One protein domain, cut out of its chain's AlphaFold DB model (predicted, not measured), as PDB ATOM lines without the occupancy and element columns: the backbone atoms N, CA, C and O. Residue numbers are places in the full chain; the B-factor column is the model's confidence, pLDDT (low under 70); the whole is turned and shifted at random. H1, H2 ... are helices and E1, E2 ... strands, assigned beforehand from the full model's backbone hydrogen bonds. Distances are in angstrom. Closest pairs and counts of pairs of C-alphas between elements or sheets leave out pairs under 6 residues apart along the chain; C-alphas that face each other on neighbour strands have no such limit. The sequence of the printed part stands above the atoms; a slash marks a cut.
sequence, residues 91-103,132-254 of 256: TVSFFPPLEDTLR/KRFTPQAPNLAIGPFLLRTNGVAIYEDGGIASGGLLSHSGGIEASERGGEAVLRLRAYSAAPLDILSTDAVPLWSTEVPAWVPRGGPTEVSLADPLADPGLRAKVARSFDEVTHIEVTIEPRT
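Overview. This is residues 91 to 103 and 132 to 254 of the 256 residues of an uncharacterized protein of Tautonia plasticadhaerens (UniProt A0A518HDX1). Two twisted sheets lie face to face as a sandwich: E2, E3, E4, E5, E6 and E9 make one, E1, E10, E7 and E8 the other, and the single helix H1 packs at one end of it. Residues 191 to 204, between E7 and E8, form a long loop reaching away from the two sheets. The printed part has 136 residues, with named elements in the order E1 to E9, H1, E10, and its class is mostly strand. The first sheet is branched at E5, the second runs E1, E10, E7, E8, and both are antiparallel. The whole is compact, with a radius of gyration of the C-alphas of 15.5 A and spans of 48 by 35 by 23 A.

Along the chain. E1, residues 91 to 93, begins at C-alpha 91 (170.164, 137.915, 178.517). E2 is residues 98 to 103, E3 132 to 134 and E4 140 to 143. E5, residues 146 to 156, is 28.9 A long and bends by 56 degrees at residue 151. E6, residues 161 to 169, measures 25.2 A. E7, residues 179 to 190, is the longest strand at 35.9 A, and E8, residues 205 to 214, spans 29.2 A. E9 is residues 218 to 221. H1, residues 230 to 239, is 14.4 A long and starts at C-alpha 230 (151.927, 120.860, 171.545). E10, residues 243 to 253, spans 28.6 A and ends at C-alpha 253 (175.947, 124.231, 182.584).

Arrangement. In the sandwich, two sheets face to face, the facing parts are 9.3 A apart centre to centre, with strands at 35 degrees. E4, E5 and E6 form a meander, each strand the antiparallel neighbour of the one before; N 141 and O 148 are 2.8 A apart, N 149 and O 166 2.8 A. E3 and E4 lie on one side of E5, E6 on the other; N 134 and O 153 are 2.8 A apart. E2 pairs with E3, N 98 to O 133 at 2.9 A, and E9 with E6, N 219 to O 167 at 2.8 A. In the other sheet these backbone pairs are within hydrogen-bond range: N 92 and O 248, 2.9 A, across the neighbours E1 and E10; N 185 and O 249, 2.8 A, across the neighbours E7 and E10; and N 184 and O 209, 2.9 A, across the hairpin E7 and E8. Between the sheets, the closest C-alphas of E6 and E8 are those of His 169 and Val 213, 6.0 A. H1 is on the sheet of E8, at a height of 8.5 A, over none of its strands, but only just: 2 of its C-alphas fall on E8. It only grazes the branched sheet, with residues 232 to 237. In H1 every O i to N i+4 pair is within hydrogen-bond range.

Size, cuts and confidence. The C-alphas of Arg 103 and Glu 174, the two farthest apart, are 50.2 A from each other. Residues 104 to 131 are not printed, and C-alphas 103 and 132 are 14.0 A apart across that cut. The link E7 to E8 is long, with 14 residues. Mean pLDDT of the printed part is 81.6; residues 172 to 177, 191 to 201, 224 to 228 and 254 are under 70.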
ATOM      1  N   THR A  91     171.452 137.719 179.188       78.56
ATOM      2  CA  THR A  91     170.164 137.915 178.517       78.56
ATOM      3  C   THR A  91     170.277 139.010 177.464       78.56
ATOM      4  O   THR A  91     170.937 140.026 177.683       78.56
ATOM      5  N   VAL A  92     169.636 138.789 176.316       79.06
ATOM      6  CA  VAL A  92     169.376 139.812 175.300       79.06
ATOM      7  C   VAL A  92     167.879 139.977 175.148       79.06
ATOM      8  O   VAL A  92     167.148 139.017 174.892       79.06
ATOM      9  N   SER A  93     167.461 141.226 175.271       78.06
ATOM     10  CA  SER A  93     166.119 141.689 174.975       78.06
ATOM     11  C   SER A  93     165.986 142.044 173.495       78.06
ATOM     12  O   SER A  93     166.949 142.451 172.832       78.06
ATOM     13  N   PHE A  94     164.780 141.894 172.967       78.88
ATOM     14  CA  PHE A  94     164.470 142.198 171.577       78.88
ATOM     15  C   PHE A  94     163.659 143.492 171.491       78.88
ATOM     16  O   PHE A  94     162.967 143.874 172.431       78.88
ATOM     17  N   PHE A  95     163.768 144.197 170.368       70.62
ATOM     18  CA  PHE A  95     162.912 145.352 170.094       70.62
ATOM     19  C   PHE A  95     161.436 144.934 169.949       70.62
ATOM     20  O   PHE A  95     161.168 143.757 169.672       70.62
ATOM     21  N   PRO A  96     160.490 145.888 170.087       71.56
ATOM     22  CA  PRO A  96     159.078 145.651 169.800       71.56
ATOM     23  C   PRO A  96     158.890 144.973 168.437       71.56
ATOM     24  O   PRO A  96     159.664 145.240 167.510       71.56
ATOM     25  N   PRO A  97     157.884 144.096 168.297       81.38
ATOM     26  CA  PRO A  97     157.766 143.273 167.115       81.38
ATOM     27  C   PRO A  97     157.424 144.101 165.879       81.38
ATOM     28  O   PRO A  97     156.577 144.992 165.918       81.38
ATOM     29  N   LEU A  98     158.022 143.735 164.748       83.12
ATOM     30  CA  LEU A  98     157.480 144.079 163.441       83.12
ATOM     31  C   LEU A  98     156.382 143.063 163.102       83.12
ATOM     32  O   LEU A  98     156.657 141.862 163.016       83.12
ATOM     33  N   GLU A  99     155.154 143.538 162.921       87.50
ATOM     34  CA  GLU A  99     154.025 142.711 162.496       87.50
ATOM     35  C   GLU A  99     153.920 142.655 160.973       87.50
ATOM     36  O   GLU A  99     153.937 143.681 160.292       87.50
ATOM     37  N   ASP A 100     153.793 141.446 160.431       86.38
ATOM     38  CA  ASP A 100     153.465 141.222 159.028       86.38
ATOM     39  C   ASP A 100     152.592 139.971 158.837       86.38
ATOM     40  O   ASP A 100     152.395 139.154 159.737       86.38
ATOM     41  N   THR A 101     151.997 139.835 157.654       79.50
ATOM     42  CA  THR A 101     151.170 138.679 157.291       79.50
ATOM     43  C   THR A 101     151.895 137.812 156.281       79.50
ATOM     44  O   THR A 101     152.357 138.303 155.251       79.50
ATOM     45  N   LEU A 102     151.937 136.508 156.533       76.62
ATOM     46  CA  LEU A 102     152.475 135.526 155.602       76.62
ATOM     47  C   LEU A 102     151.358 134.709 154.976       76.62
ATOM     48  O   LEU A 102     150.470 134.213 155.663       76.62
ATOM     49  N   ARG A 103     151.450 134.507 153.663       70.00
ATOM     50  CA  ARG A 103     150.609 133.548 152.956       70.00
ATOM     51  C   ARG A 103     151.280 132.185 153.032       70.00
ATOM     52  O   ARG A 103     152.309 131.967 152.400       70.00
ATOM     53  N   LYS A 132     154.744 137.957 164.134       93.50
ATOM     54  CA  LYS A 132     155.498 138.971 164.883       93.50
ATOM     55  C   LYS A 132     156.981 138.634 164.812       93.50
ATOM     56  O   LYS A 132     157.370 137.514 165.145       93.50
ATOM     57  N   ARG A 133     157.806 139.579 164.361       92.44
ATOM     58  CA  ARG A 133     159.267 139.442 164.262       92.44
ATOM     59  C   ARG A 133     159.959 140.302 165.303       92.44
ATOM     60  O   ARG A 133     159.784 141.513 165.318       92.44
ATOM     61  N   PHE A 134     160.804 139.672 166.097       90.69
ATOM     62  CA  PHE A 134     161.600 140.285 167.143       90.69
ATOM     63  C   PHE A 134     163.052 140.324 166.679       90.69
ATOM     64  O   PHE A 134     163.648 139.285 166.374       90.69
ATOM     65  N   THR A 135     163.637 141.520 166.642       88.69
ATOM     66  CA  THR A 135     165.053 141.726 166.307       88.69
ATOM     67  C   THR A 135     165.854 141.946 167.589       88.69
ATOM     68  O   THR A 135     165.434 142.751 168.425       88.69
ATOM     69  N   PRO A 136     166.982 141.238 167.782       85.56
ATOM     70  CA  PRO A 136     167.764 141.372 169.001       85.56
ATOM     71  C   PRO A 136     168.365 142.776 169.082       85.56
ATOM     72  O   PRO A 136     168.861 143.296 168.081       85.56
ATOM     73  N   GLN A 137     168.378 143.374 170.273       82.56
ATOM     74  CA  GLN A 137     169.102 144.632 170.491       82.56
ATOM     75  C   GLN A 137     170.614 144.452 170.308       82.56
ATOM     76  O   GLN A 137     171.300 145.344 169.813       82.56
ATOM     77  N   ALA A 138     171.121 143.269 170.667       82.75
ATOM     78  CA  ALA A 138     172.494 142.850 170.437       82.75
ATOM     79  C   ALA A 138     172.492 141.494 169.705       82.75
ATOM     80  O   ALA A 138     172.122 140.486 170.307       82.75
ATOM     81  N   PRO A 139     172.905 141.425 168.424       83.00
ATOM     82  CA  PRO A 139     172.854 140.183 167.641       83.00
ATOM     83  C   PRO A 139     173.849 139.119 168.127       83.00
ATOM     84  O   PRO A 139     173.730 137.948 167.770       83.00
ATOM     85  N   ASN A 140     174.828 139.528 168.937       87.06
ATOM     86  CA  ASN A 140     175.849 138.674 169.520       87.06
ATOM     87  C   ASN A 140     175.722 138.712 171.044       87.06
ATOM     88  O   ASN A 140     175.798 139.783 171.644       87.06
ATOM     89  N   LEU A 141     175.582 137.543 171.657       86.25
ATOM     90  CA  LEU A 141     175.504 137.374 173.100       86.25
ATOM     91  C   LEU A 141     176.630 136.451 173.563       86.25
ATOM     92  O   LEU A 141     176.659 135.276 173.207       86.25
ATOM     93  N   ALA A 142     177.567 137.002 174.334       87.31
ATOM     94  CA  ALA A 142     178.721 136.275 174.853       87.31
ATOM     95  C   ALA A 142     178.595 136.041 176.365       87.31
ATOM     96  O   ALA A 142     178.249 136.964 177.110       87.31
ATOM     97  N   ILE A 143     178.901 134.822 176.812       85.00
ATOM     98  CA  ILE A 143     178.955 134.431 178.224       85.00
ATOM     99  C   ILE A 143     180.028 133.368 178.448       85.00
ATOM    100  O   ILE A 143     179.953 132.264 177.913       85.00
ATOM    101  N   GLY A 144     181.046 133.706 179.244       83.25
ATOM    102  CA  GLY A 144     182.212 132.841 179.420       83.25
ATOM    103  C   GLY A 144     182.783 132.410 178.055       83.25
ATOM    104  O   GLY A 144     183.053 133.281 177.224       83.25
ATOM    105  N   PRO A 145     182.938 131.100 177.791       84.94
ATOM    106  CA  PRO A 145     183.449 130.603 176.516       84.94
ATOM    107  C   PRO A 145     182.391 130.532 175.401       84.94
ATOM    108  O   PRO A 145     182.735 130.191 174.268       84.94
ATOM    109  N   PHE A 146     181.118 130.820 175.686       88.69
ATOM    110  CA  PHE A 146     180.031 130.717 174.715       88.69
ATOM    111  C   PHE A 146     179.758 132.046 174.014       88.69
ATOM    112  O   PHE A 146     179.696 133.106 174.637       88.69
ATOM    113  N   LEU A 147     179.509 131.969 172.710       90.31
ATOM    114  CA  LEU A 147     179.030 133.069 171.882       90.31
ATOM    115  C   LEU A 147     177.836 132.591 171.058       90.31
ATOM    116  O   LEU A 147     177.997 131.753 170.168       90.31
ATOM    117  N   LEU A 148     176.663 133.159 171.320       90.75
ATOM    118  CA  LEU A 148     175.483 133.027 170.473       90.75
ATOM    119  C   LEU A 148     175.432 134.183 169.486       90.75
ATOM    120  O   LEU A 148     175.489 135.350 169.874       90.75
ATOM    121  N   ARG A 149     175.245 133.854 168.215       90.94
ATOM    122  CA  ARG A 149     174.850 134.798 167.173       90.94
ATOM    123  C   ARG A 149     173.426 134.475 166.770       90.94
ATOM    124  O   ARG A 149     173.169 133.343 166.377       90.94
ATOM    125  N   THR A 150     172.505 135.424 166.866       87.75
ATOM    126  CA  THR A 150     171.098 135.202 166.504       87.75
ATOM    127  C   THR A 150     170.600 136.268 165.540       87.75
ATOM    128  O   THR A 150     170.978 137.436 165.627       87.75
ATOM    129  N   ASN A 151     169.742 135.849 164.611       83.88
ATOM    130  CA  ASN A 151     169.156 136.727 163.598       83.88
ATOM    131  C   ASN A 151     167.790 137.287 164.013       83.88
ATOM    132  O   ASN A 151     167.227 138.110 163.293       83.88
ATOM    133  N   GLY A 152     167.228 136.826 165.131       87.00
ATOM    134  CA  GLY A 152     165.852 137.140 165.486       87.00
ATOM    135  C   GLY A 152     165.063 135.945 165.988       87.00
ATOM    136  O   GLY A 152     165.469 134.786 165.861       87.00
ATOM    137  N   VAL A 153     163.884 136.262 166.502       90.31
ATOM    138  CA  VAL A 153     162.827 135.301 166.809       90.31
ATOM    139  C   VAL A 153     161.574 135.759 166.078       90.31
ATOM    140  O   VAL A 153     161.276 136.949 166.028       90.31
ATOM    141  N   ALA A 154     160.833 134.833 165.492       91.38
ATOM    142  CA  ALA A 154     159.518 135.093 164.939       91.38
ATOM    143  C   ALA A 154     158.502 134.151 165.574       91.38
ATOM    144  O   ALA A 154     158.758 132.956 165.689       91.38
ATOM    145  N   ILE A 155     157.346 134.685 165.944       92.00
ATOM    146  CA  ILE A 155     156.198 133.890 166.383       92.00
ATOM    147  C   ILE A 155     155.066 134.050 165.379       92.00
ATOM    148  O   ILE A 155     154.942 135.090 164.724       92.00
ATOM    149  N   TYR A 156     154.249 133.017 165.267       91.75
ATOM    150  CA  TYR A 156     153.139 132.935 164.334       91.75
ATOM    151  C   TYR A 156     151.837 132.792 165.117       91.75
ATOM    152  O   TYR A 156     151.797 132.178 166.183       91.75
ATOM    153  N   GLU A 157     150.759 133.345 164.573       91.00
ATOM    154  CA  GLU A 157     149.422 133.306 165.177       91.00
ATOM    155  C   GLU A 157     148.901 131.880 165.413       91.00
ATOM    156  O   GLU A 157     148.122 131.634 166.327       91.00
ATOM    157  N   ASP A 158     149.365 130.907 164.630       89.00
ATOM    158  CA  ASP A 158     149.035 129.490 164.796       89.00
ATOM    159  C   ASP A 158     149.887 128.776 165.871       89.00
ATOM    160  O   ASP A 158     149.847 127.546 166.000       89.00
ATOM    161  N   GLY A 159     150.680 129.539 166.624       88.81
ATOM    162  CA  GLY A 159     151.546 129.058 167.693       88.81
ATOM    163  C   GLY A 159     152.941 128.635 167.246       88.81
ATOM    164  O   GLY A 159     153.727 128.183 168.078       88.81
ATOM    165  N   GLY A 160     153.263 128.750 165.955       88.75
ATOM    166  CA  GLY A 160     154.611 128.486 165.469       88.75
ATOM    167  C   GLY A 160     155.638 129.434 166.094       88.75
ATOM    168  O   GLY A 160     155.347 130.600 166.368       88.75
ATOM    169  N   ILE A 161     156.867 128.949 166.258       89.44
ATOM    170  CA  ILE A 161     158.033 129.775 166.578       89.44
ATOM    171  C   ILE A 161     159.123 129.428 165.566       89.44
ATOM    172  O   ILE A 161     159.436 128.259 165.364       89.44
ATOM    173  N   ALA A 162     159.699 130.441 164.925       88.44
ATOM    174  CA  ALA A 162     160.904 130.309 164.123       88.44
ATOM    175  C   ALA A 162     162.018 131.105 164.790       88.44
ATOM    176  O   ALA A 162     161.901 132.308 165.019       88.44
ATOM    177  N   SER A 163     163.113 130.430 165.092       86.94
ATOM    178  CA  SER A 163     164.280 131.040 165.712       86.94
ATOM    179  C   SER A 163     165.518 130.354 165.172       86.94
ATOM    180  O   SER A 163     165.504 129.146 164.957       86.94
ATOM    181  N   GLY A 164     166.562 131.130 164.927       82.44
ATOM    182  CA  GLY A 164     167.812 130.607 164.403       82.44
ATOM    183  C   GLY A 164     168.983 131.314 165.051       82.44
ATOM    184  O   GLY A 164     168.981 132.542 165.225       82.44
ATOM    185  N   GLY A 165     169.988 130.530 165.405       88.31
ATOM    186  CA  GLY A 165     171.241 131.052 165.900       88.31
ATOM    187  C   GLY A 165     172.390 130.078 165.715       88.31
ATOM    188  O   GLY A 165     172.205 128.883 165.501       88.31
ATOM    189  N   LEU A 166     173.594 130.626 165.806       90.69
ATOM    190  CA  LEU A 166     174.836 129.876 165.849       90.69
ATOM    191  C   LEU A 166     175.428 130.048 167.236       90.69
ATOM    192  O   LEU A 166     175.810 131.156 167.616       90.69
ATOM    193  N   LEU A 167     175.495 128.956 167.986       90.75
ATOM    194  CA  LEU A 167     176.143 128.915 169.284       90.75
ATOM    195  C   LEU A 167     177.548 128.344 169.111       90.75
ATOM    196  O   LEU A 167     177.727 127.287 168.522       90.75
ATOM    197  N   SER A 168     178.563 129.044 169.597       90.81
ATOM    198  CA  SER A 168     179.963 128.640 169.450       90.81
ATOM    199  C   SER A 168     180.680 128.659 170.791       90.81
ATOM    200  O   SER A 168     180.335 129.459 171.657       90.81
ATOM    201  N   HIS A 169     181.667 127.775 170.950       88.31
ATOM    202  CA  HIS A 169     182.498 127.675 172.147       88.31
ATOM    203  C   HIS A 169     183.959 127.981 171.796       88.31
ATOM    204  O   HIS A 169     184.584 127.253 171.014       88.31
ATOM    205  N   SER A 170     184.529 129.040 172.377       81.44
ATOM    206  CA  SER A 170     185.918 129.460 172.119       81.44
ATOM    207  C   SER A 170     186.965 128.496 172.690       81.44
ATOM    208  O   SER A 170     188.139 128.576 172.328       81.44
ATOM    209  N   GLY A 171     186.542 127.571 173.556       70.06
ATOM    210  CA  GLY A 171     187.424 126.857 174.480       70.06
ATOM    211  C   GLY A 171     187.633 127.707 175.730       70.06
ATOM    212  O   GLY A 171     187.772 128.928 175.617       70.06
ATOM    213  N   GLY A 172     187.588 127.090 176.909       63.06
ATOM    214  CA  GLY A 172     187.928 127.753 178.158       63.06
ATOM    215  C   GLY A 172     189.427 128.006 178.301       63.06
ATOM    216  O   GLY A 172     190.219 127.836 177.370       63.06
ATOM    217  N   ILE A 173     189.806 128.439 179.504       53.88
ATOM    218  CA  ILE A 173     191.197 128.720 179.889       53.88
ATOM    219  C   ILE A 173     192.044 127.442 179.798       53.88
ATOM    220  O   ILE A 173     193.222 127.493 179.438       53.88
ATOM    221  N   GLU A 174     191.433 126.282 180.043       54.59
ATOM    222  CA  GLU A 174     192.081 124.997 179.852       54.59
ATOM    223  C   GLU A 174     191.990 124.549 178.388       54.59
ATOM    224  O   GLU A 174     190.924 124.257 177.842       54.59
ATOM    225  N   ALA A 175     193.151 124.423 177.741       47.53
ATOM    226  CA  ALA A 175     193.277 123.932 176.370       47.53
ATOM    227  C   ALA A 175     192.775 122.480 176.168       47.53
ATOM    228  O   ALA A 175     192.820 121.984 175.040       47.53
ATOM    229  N   SER A 176     192.311 121.810 177.225       52.81
ATOM    230  CA  SER A 176     191.739 120.459 177.263       52.81
ATOM    231  C   SER A 176     190.221 120.416 177.032       52.81
ATOM    232  O   SER A 176     189.707 119.349 176.686       52.81
ATOM    233  N   GLU A 177     189.494 121.529 177.181       66.44
ATOM    234  CA  GLU A 177     188.034 121.520 177.057       66.44
ATOM    235  C   GLU A 177     187.609 121.199 175.618       66.44
ATOM    236  O   GLU A 177     187.884 121.939 174.669       66.44
ATOM    237  N   ARG A 178     186.933 120.060 175.441       79.94
ATOM    238  CA  ARG A 178     186.424 119.598 174.137       79.94
ATOM    239  C   ARG A 178     185.160 120.342 173.693       79.94
ATOM    240  O   ARG A 178     184.729 120.177 172.554       79.94
ATOM    241  N   GLY A 179     184.580 121.149 174.574       85.62
ATOM    242  CA  GLY A 179     183.298 121.821 174.412       85.62
ATOM    243  C   GLY A 179     182.674 122.099 175.776       85.62
ATOM    244  O   GLY A 179     183.316 121.866 176.801       85.62
ATOM    245  N   GLY A 180     181.427 122.551 175.772       87.19
ATOM    246  CA  GLY A 180     180.660 122.791 176.986       87.19
ATOM    247  C   GLY A 180     179.162 122.632 176.755       87.19
ATOM    248  O   GLY A 180     178.676 122.734 175.626       87.19
ATOM    249  N   GLU A 181     178.431 122.383 177.837       88.94
ATOM    250  CA  GLU A 181     176.972 122.374 177.829       88.94
ATOM    251  C   GLU A 181     176.449 123.786 178.117       88.94
ATOM    252  O   GLU A 181     176.928 124.474 179.020       88.94
ATOM    253  N   ALA A 182     175.457 124.221 177.349       88.94
ATOM    254  CA  ALA A 182     174.735 125.460 177.584       88.94
ATOM    255  C   ALA A 182     173.233 125.210 177.490       88.94
ATOM    256  O   ALA A 182     172.770 124.379 176.711       88.94
ATOM    257  N   VAL A 183     172.463 125.968 178.260       89.94
ATOM    258  CA  VAL A 183     171.010 126.026 178.147       89.94
ATOM    259  C   VAL A 183     170.637 127.361 177.533       89.94
ATOM    260  O   VAL A 183     171.013 128.427 178.023       89.94
ATOM    261  N   LEU A 184     169.891 127.292 176.439       90.44
ATOM    262  CA  LEU A 184     169.277 128.442 175.806       90.44
ATOM    263  C   LEU A 184     167.847 128.550 176.309       90.44
ATOM    264  O   LEU A 184     167.075 127.607 176.174       90.44
ATOM    265  N   ARG A 185     167.484 129.691 176.881       89.56
ATOM    266  CA  ARG A 185     166.143 129.936 177.406       89.56
ATOM    267  C   ARG A 185     165.496 131.081 176.642       89.56
ATOM    268  O   ARG A 185     166.048 132.177 176.588       89.56
ATOM    269  N   LEU A 186     164.324 130.824 176.078       90.50
ATOM    270  CA  LEU A 186     163.489 131.806 175.394       90.50
ATOM    271  C   LEU A 186     162.286 132.126 176.285       90.50
ATOM    272  O   LEU A 186     161.598 131.213 176.743       90.50
ATOM    273  N   ARG A 187     162.026 133.408 176.537       90.94
ATOM    274  CA  ARG A 187     160.889 133.877 177.343       90.94
ATOM    275  C   ARG A 187     160.132 134.963 176.601       90.94
ATOM    276  O   ARG A 187     160.755 135.809 175.965       90.94
ATOM    277  N   ALA A 188     158.811 134.951 176.701       90.88
ATOM    278  CA  ALA A 188     157.964 135.983 176.121       90.88
ATOM    279  C   ALA A 188     157.106 136.661 177.176       90.88
ATOM    280  O   ALA A 188     156.619 136.019 178.108       90.88
ATOM    281  N   TYR A 189     156.898 137.957 176.987       88.94
ATOM    282  CA  TYR A 189     156.265 138.833 177.957       88.94
ATOM    283  C   TYR A 189     155.204 139.705 177.288       88.94
ATOM    284  O   TYR A 189     155.309 140.052 176.102       88.94
ATOM    285  N   SER A 190     154.182 140.056 178.066       87.75
ATOM    286  CA  SER A 190     153.216 141.081 177.687       87.75
ATOM    287  C   SER A 190     153.797 142.478 177.888       87.75
ATOM    288  O   SER A 190     154.832 142.656 178.533       87.75
ATOM    289  N   ALA A 191     153.126 143.483 177.321       69.56
ATOM    290  CA  ALA A 191     153.470 144.876 177.575       69.56
ATOM    291  C   ALA A 191     153.110 145.235 179.024       69.56
ATOM    292  O   ALA A 191     151.994 145.659 179.314       69.56
ATOM    293  N   ALA A 192     154.057 145.067 179.942       59.03
ATOM    294  CA  ALA A 192     154.081 145.860 181.162       59.03
ATOM    295  C   ALA A 192     154.664 147.248 180.825       59.03
ATOM    296  O   ALA A 192     155.417 147.365 179.851       59.03
ATOM    297  N   PRO A 193     154.348 148.313 181.585       53.72
ATOM    298  CA  PRO A 193     155.063 149.581 181.463       53.72
ATOM    299  C   PRO A 193     156.571 149.297 181.492       53.72
ATOM    300  O   PRO A 193     157.040 148.641 182.420       53.72
ATOM    301  N   LEU A 194     157.304 149.731 180.458       48.47
ATOM    302  CA  LEU A 194     158.732 149.427 180.233       48.47
ATOM    303  C   LEU A 194     159.626 149.734 181.450       48.47
ATOM    304  O   LEU A 194     160.685 149.132 181.599       48.47
ATOM    305  N   ASP A 195     159.160 150.602 182.348       50.16
ATOM    306  CA  ASP A 195     159.818 150.973 183.603       50.16
ATOM    307  C   ASP A 195     159.748 149.871 184.690       50.16
ATOM    308  O   ASP A 195     160.368 150.006 185.744       50.16
ATOM    309  N   ILE A 196     159.004 148.780 184.453       48.06
ATOM    310  CA  ILE A 196     158.750 147.673 185.398       48.06
ATOM    311  C   ILE A 196     158.916 146.297 184.728       48.06
ATOM    312  O   ILE A 196     158.308 145.312 185.150       48.06
ATOM    313  N   LEU A 197     159.782 146.156 183.722       50.59
ATOM    314  CA  LEU A 197     160.368 144.834 183.452       50.59
ATOM    315  C   LEU A 197     161.449 144.568 184.511       50.59
ATOM    316  O   LEU A 197     162.642 144.503 184.233       50.59
ATOM    317  N   SER A 198     160.995 144.488 185.767       49.22
ATOM    318  CA  SER A 198     161.750 143.890 186.860       49.22
ATOM    319  C   SER A 198     162.154 142.479 186.435       49.22
ATOM    320  O   SER A 198     161.407 141.790 185.736       49.22
ATOM    321  N   THR A 199     163.294 142.022 186.939       53.94
ATOM    322  CA  THR A 199     163.757 140.627 186.928       53.94
ATOM    323  C   THR A 199     162.671 139.608 187.346       53.94
ATOM    324  O   THR A 199     162.824 138.419 187.072       53.94
ATOM    325  N   ASP A 200     161.568 140.067 187.957       57.84
ATOM    326  CA  ASP A 200     160.427 139.282 188.450       57.84
ATOM    327  C   ASP A 200     159.211 139.207 187.502       57.84
ATOM    328  O   ASP A 200     158.171 138.660 187.880       57.84
ATOM    329  N   ALA A 201     159.279 139.764 186.287       69.19
ATOM    330  CA  ALA A 201     158.163 139.670 185.346       69.19
ATOM    331  C   ALA A 201     157.823 138.195 185.050       69.19
ATOM    332  O   ALA A 201     158.696 137.389 184.715       69.19
ATOM    333  N   VAL A 202     156.541 137.830 185.162       81.62
ATOM    334  CA  VAL A 202     156.083 136.465 184.868       81.62
ATOM    335  C   VAL A 202     155.978 136.305 183.349       81.62
ATOM    336  O   VAL A 202     155.209 137.035 182.719       81.62
ATOM    337  N   PRO A 203     156.724 135.372 182.731       88.44
ATOM    338  CA  PRO A 203     156.627 135.159 181.296       88.44
ATOM    339  C   PRO A 203     155.272 134.534 180.939       88.44
ATOM    340  O   PRO A 203     154.815 133.602 181.601       88.44
ATOM    341  N   LEU A 204     154.662 134.995 179.842       90.69
ATOM    342  CA  LEU A 204     153.458 134.389 179.252       90.69
ATOM    343  C   LEU A 204     153.721 132.927 178.875       90.69
ATOM    344  O   LEU A 204     152.877 132.042 179.034       90.69
ATOM    345  N   TRP A 205     154.931 132.676 178.384       91.88
ATOM    346  CA  TRP A 205     155.469 131.351 178.140       91.88
ATOM    347  C   TRP A 205     156.994 131.400 178.114       91.88
ATOM    348  O   TRP A 205     157.618 132.443 177.906       91.88
ATOM    349  N   SER A 206     157.597 130.237 178.327       90.81
ATOM    350  CA  SER A 206     159.034 130.050 178.196       90.81
ATOM    351  C   SER A 206     159.336 128.666 177.646       90.81
ATOM    352  O   SER A 206     158.518 127.754 177.776       90.81
ATOM    353  N   THR A 207     160.496 128.534 177.018       89.69
ATOM    354  CA  THR A 207     161.043 127.255 176.573       89.69
ATOM    355  C   THR A 207     162.549 127.237 176.790       89.69
ATOM    356  O   THR A 207     163.196 128.288 176.843       89.69
ATOM    357  N   GLU A 208     163.094 126.040 176.962       89.31
ATOM    358  CA  GLU A 208     164.506 125.795 177.219       89.31
ATOM    359  C   GLU A 208     165.023 124.735 176.258       89.31
ATOM    360  O   GLU A 208     164.383 123.707 176.045       89.31
ATOM    361  N   VAL A 209     166.201 124.986 175.698       88.00
ATOM    362  CA  VAL A 209     166.876 124.082 174.775       88.00
ATOM    363  C   VAL A 209     168.285 123.836 175.305       88.00
ATOM    364  O   VAL A 209     169.123 124.743 175.251       88.00
ATOM    365  N   PRO A 210     168.567 122.640 175.852       88.69
ATOM    366  CA  PRO A 210     169.931 122.255 176.173       88.69
ATOM    367  C   PRO A 210     170.708 122.014 174.874       88.69
ATOM    368  O   PRO A 210     170.199 121.415 173.927       88.69
ATOM    369  N   ALA A 211     171.952 122.473 174.830       88.12
ATOM    370  CA  ALA A 211     172.838 122.313 173.690       88.12
ATOM    371  C   ALA A 211     174.251 121.962 174.160       88.12
ATOM    372  O   ALA A 211     174.860 122.675 174.959       88.12
ATOM    373  N   TRP A 212     174.798 120.882 173.604       89.75
ATOM    374  CA  TRP A 212     176.230 120.626 173.667       89.75
ATOM    375  C   TRP A 212     176.933 121.387 172.542       89.75
ATOM    376  O   TRP A 212     176.576 121.256 171.367       89.75
ATOM    377  N   VAL A 213     177.945 122.175 172.894       89.50
ATOM    378  CA  VAL A 213     178.681 123.011 171.945       89.50
ATOM    379  C   VAL A 213     180.125 122.528 171.881       89.50
ATOM    380  O   VAL A 213     180.866 122.698 172.852       89.50
ATOM    381  N   PRO A 214     180.557 121.916 170.764       87.69
ATOM    382  CA  PRO A 214     181.928 121.472 170.615       87.69
ATOM    383  C   PRO A 214     182.866 122.678 170.519       87.69
ATOM    384  O   PRO A 214     182.521 123.746 170.008       87.69
ATOM    385  N   ARG A 215     184.100 122.504 170.985       84.69
ATOM    386  CA  ARG A 215     185.131 123.529 170.839       84.69
ATOM    387  C   ARG A 215     185.463 123.752 169.365       84.69
ATOM    388  O   ARG A 215     185.673 122.805 168.613       84.69
ATOM    389  N   GLY A 216     185.602 125.022 168.986       73.94
ATOM    390  CA  GLY A 216     186.113 125.415 167.668       73.94
ATOM    391  C   GLY A 216     185.125 125.237 166.512       73.94
ATOM    392  O   GLY A 216     185.484 125.549 165.380       73.94
ATOM    393  N   GLY A 217     183.894 124.787 166.782       76.88
ATOM    394  CA  GLY A 217     182.829 124.655 165.791       76.88
ATOM    395  C   GLY A 217     181.548 125.359 166.247       76.88
ATOM    396  O   GLY A 217     181.187 125.245 167.419       76.88
ATOM    397  N   PRO A 218     180.854 126.104 165.367       85.31
ATOM    398  CA  PRO A 218     179.509 126.577 165.662       85.31
ATOM    399  C   PRO A 218     178.510 125.409 165.602       85.31
ATOM    400  O   PRO A 218     178.526 124.624 164.655       85.31
ATOM    401  N   THR A 219     177.621 125.332 166.585       87.56
ATOM    402  CA  THR A 219     176.426 124.486 166.585       87.56
ATOM    403  C   THR A 219     175.234 125.344 166.182       87.56
ATOM    404  O   THR A 219     174.974 126.384 166.794       87.56
ATOM    405  N   GLU A 220     174.508 124.922 165.150       88.62
ATOM    406  CA  GLU A 220     173.218 125.526 164.828       88.62
ATOM    407  C   GLU A 220     172.205 125.163 165.913       88.62
ATOM    408  O   GLU A 220     172.081 124.002 166.305       88.62
ATOM    409  N   VAL A 221     171.507 126.172 166.421       85.00
ATOM    410  CA  VAL A 221     170.519 126.011 167.485       85.00
ATOM    411  C   VAL A 221     169.193 126.612 167.044       85.00
ATOM    412  O   VAL A 221     169.125 127.767 166.611       85.00
ATOM    413  N   SER A 222     168.127 125.826 167.187       83.44
ATOM    414  CA  SER A 222     166.761 126.337 167.150       83.44
ATOM    415  C   SER A 222     166.306 126.560 168.588       83.44
ATOM    416  O   SER A 222     166.238 125.616 169.369       83.44
ATOM    417  N   LEU A 223     166.013 127.811 168.953       70.94
ATOM    418  CA  LEU A 223     165.573 128.208 170.303       70.94
ATOM    419  C   LEU A 223     164.127 127.789 170.605       70.94
ATOM    420  O   LEU A 223     163.650 127.937 171.727       70.94
ATOM    421  N   ALA A 224     163.430 127.280 169.599       65.31
ATOM    422  CA  ALA A 224     162.138 126.651 169.718       65.31
ATOM    423  C   ALA A 224     162.054 125.615 168.605       65.31
ATOM    424  O   ALA A 224     162.086 125.975 167.430       65.31
ATOM    425  N   ASP A 225     161.976 124.337 168.955       61.53
ATOM    426  CA  ASP A 225     161.461 123.352 168.018       61.53
ATOM    427  C   ASP A 225     159.931 123.310 168.193       61.53
ATOM    428  O   ASP A 225     159.437 122.689 169.140       61.53
ATOM    429  N   PRO A 226     159.151 124.020 167.353       50.16
ATOM    430  CA  PRO A 226     157.696 124.100 167.487       50.16
ATOM    431  C   PRO A 226     156.990 122.753 167.268       50.16
ATOM    432  O   PRO A 226     155.774 122.675 167.451       50.16
ATOM    433  N   LEU A 227     157.715 121.704 166.864       50.56
ATOM    434  CA  LEU A 227     157.170 120.361 166.679       50.56
ATOM    435  C   LEU A 227     157.199 119.512 167.960       50.56
ATOM    436  O   LEU A 227     156.446 118.544 168.041       50.56
ATOM    437  N   ALA A 228     158.018 119.864 168.957       60.25
ATOM    438  CA  ALA A 228     158.272 118.988 170.102       60.25
ATOM    439  C   ALA A 228     157.258 119.133 171.257       60.25
ATOM    440  O   ALA A 228     157.029 118.162 171.976       60.25
ATOM    441  N   ASP A 229     156.623 120.303 171.430       79.56
ATOM    442  CA  ASP A 229     155.665 120.549 172.525       79.56
ATOM    443  C   ASP A 229     154.338 121.181 172.036       79.56
ATOM    444  O   ASP A 229     154.240 122.404 171.854       79.56
ATOM    445  N   PRO A 230     153.270 120.372 171.870       82.38
ATOM    446  CA  PRO A 230     151.927 120.860 171.545       82.38
ATOM    447  C   PRO A 230     151.364 121.857 172.572       82.38
ATOM    448  O   PRO A 230     150.589 122.751 172.218       82.38
ATOM    449  N   GLY A 231     151.746 121.723 173.845       86.81
ATOM    450  CA  GLY A 231     151.324 122.604 174.928       86.81
ATOM    451  C   GLY A 231     151.919 124.001 174.791       86.81
ATOM    452  O   GLY A 231     151.195 124.991 174.948       86.81
ATOM    453  N   LEU A 232     153.205 124.096 174.440       87.69
ATOM    454  CA  LEU A 232     153.859 125.364 174.121       87.69
ATOM    455  C   LEU A 232     153.208 126.025 172.904       87.69
ATOM    456  O   LEU A 232     152.832 127.191 172.994       87.69
ATOM    457  N   ARG A 233     152.980 125.280 171.813       88.44
ATOM    458  CA  ARG A 233     152.317 125.817 170.610       88.44
ATOM    459  C   ARG A 233     150.960 126.439 170.942       88.44
ATOM    460  O   ARG A 233     150.669 127.561 170.531       88.44
ATOM    461  N   ALA A 234     150.144 125.754 171.743       90.00
ATOM    462  CA  ALA A 234     148.849 126.277 172.166       90.00
ATOM    463  C   ALA A 234     148.970 127.537 173.048       90.00
ATOM    464  O   ALA A 234     148.144 128.443 172.936       90.00
ATOM    465  N   LYS A 235     149.989 127.623 173.916       91.38
ATOM    466  CA  LYS A 235     150.264 128.831 174.718       91.38
ATOM    467  C   LYS A 235     150.689 130.009 173.841       91.38
ATOM    468  O   LYS A 235     150.180 131.109 174.040       91.38
ATOM    469  N   VAL A 236     151.562 129.781 172.860       91.44
ATOM    470  CA  VAL A 236     152.014 130.813 171.913       91.44
ATOM    471  C   VAL A 236     150.833 131.336 171.102       91.44
ATOM    472  O   VAL A 236     150.638 132.544 171.041       91.44
ATOM    473  N   ALA A 237     149.996 130.445 170.561       91.44
ATOM    474  CA  ALA A 237     148.812 130.836 169.796       91.44
ATOM    475  C   ALA A 237     147.847 131.696 170.630       91.44
ATOM    476  O   ALA A 237     147.398 132.743 170.176       91.44
ATOM    477  N   ARG A 238     147.567 131.293 171.880       93.94
ATOM    478  CA  ARG A 238     146.671 132.043 172.781       93.94
ATOM    479  C   ARG A 238     147.212 133.410 173.192       93.94
ATOM    480  O   ARG A 238     146.423 134.310 173.430       93.94
ATOM    481  N   SER A 239     148.530 133.545 173.300       93.00
ATOM    482  CA  SER A 239     149.183 134.774 173.763       93.00
ATOM    483  C   SER A 239     149.725 135.639 172.625       93.00
ATOM    484  O   SER A 239     150.351 136.660 172.893       93.00
ATOM    485  N   PHE A 240     149.498 135.268 171.358       93.06
ATOM    486  CA  PHE A 240     150.118 135.917 170.201       93.06
ATOM    487  C   PHE A 240     149.946 137.440 170.215       93.06
ATOM    488  O   PHE A 240     150.927 138.166 170.058       93.06
ATOM    489  N   ASP A 241     148.725 137.927 170.446       91.44
ATOM    490  CA  ASP A 241     148.422 139.362 170.464       91.44
ATOM    491  C   ASP A 241     149.023 140.072 171.692       91.44
ATOM    492  O   ASP A 241     149.450 141.220 171.584       91.44
ATOM    493  N   GLU A 242     149.173 139.365 172.813       91.19
ATOM    494  CA  GLU A 242     149.721 139.892 174.068       91.19
ATOM    495  C   GLU A 242     151.247 140.019 174.050       91.19
ATOM    496  O   GLU A 242     151.789 140.919 174.694       91.19
ATOM    497  N   VAL A 243     151.956 139.143 173.324       90.44
ATOM    498  CA  VAL A 243     153.423 139.174 173.283       90.44
ATOM    499  C   VAL A 243     153.899 140.462 172.616       90.44
ATOM    500  O   VAL A 243     153.635 140.717 171.436       90.44
ATOM    501  N   THR A 244     154.672 141.243 173.362       88.81
ATOM    502  CA  THR A 244     155.320 142.471 172.871       88.81
ATOM    503  C   THR A 244     156.824 142.474 173.097       88.81
ATOM    504  O   THR A 244     157.532 143.243 172.453       88.81
ATOM    505  N   HIS A 245     157.323 141.576 173.948       88.50
ATOM    506  CA  HIS A 245     158.737 141.461 174.272       88.50
ATOM    507  C   HIS A 245     159.154 139.998 174.342       88.50
ATOM    508  O   HIS A 245     158.408 139.141 174.822       88.50
ATOM    509  N   ILE A 246     160.362 139.722 173.860       89.56
ATOM    510  CA  ILE A 246     160.996 138.409 173.922       89.56
ATOM    511  C   ILE A 246     162.403 138.581 174.479       89.56
ATOM    512  O   ILE A 246     163.093 139.551 174.162       89.56
ATOM    513  N   GLU A 247     162.828 137.611 175.278       89.94
ATOM    514  CA  GLU A 247     164.176 137.518 175.815       89.94
ATOM    515  C   GLU A 247     164.799 136.177 175.476       89.94
ATOM    516  O   GLU A 247     164.171 135.125 175.612       89.94
ATOM    517  N   VAL A 248     166.067 136.224 175.076       88.94
ATOM    518  CA  VAL A 248     166.903 135.038 174.896       88.94
ATOM    519  C   VAL A 248     168.030 135.095 175.906       88.94
ATOM    520  O   VAL A 248     168.762 136.081 175.989       88.94
ATOM    521  N   THR A 249     168.160 134.025 176.677       90.12
ATOM    522  CA  THR A 249     169.180 133.868 177.709       90.12
ATOM    523  C   THR A 249     170.050 132.660 177.395       90.12
ATOM    524  O   THR A 249     169.541 131.631 176.960       90.12
ATOM    525  N   ILE A 250     171.354 132.784 177.629       89.62
ATOM    526  CA  ILE A 250     172.303 131.667 177.587       89.62
ATOM    527  C   ILE A 250     172.820 131.453 179.005       89.62
ATOM    528  O   ILE A 250     173.244 132.409 179.655       89.62
ATOM    529  N   GLU A 251     172.806 130.205 179.452       89.69
ATOM    530  CA  GLU A 251     173.269 129.776 180.769       89.69
ATOM    531  C   GLU A 251     174.245 128.597 180.599       89.69
ATOM    532  O   GLU A 251     173.832 127.527 180.143       89.69
ATOM    533  N   PRO A 252     175.546 128.763 180.902       86.88
ATOM    534  CA  PRO A 252     176.499 127.656 180.934       86.88
ATOM    535  C   PRO A 252     176.084 126.608 181.971       86.88
ATOM    536  O   PRO A 252     175.798 126.957 183.116       86.88
ATOM    537  N   ARG A 253     176.110 125.319 181.615       82.88
ATOM    538  CA  ARG A 253     175.947 124.231 182.584       82.88
ATOM    539  C   ARG A 253     177.281 123.604 182.937       82.88
ATOM    540  O   ARG A 253     178.048 123.178 182.078       82.88
ATOM    541  N   THR A 254     177.541 123.528 184.236       68.25
ATOM    542  CA  THR A 254     178.666 122.763 184.764       68.25
ATOM    543  C   THR A 254     178.294 121.287 184.739       68.25
ATOM    544  O   THR A 254     177.377 120.872 185.452       68.25
TER     545      THR A 254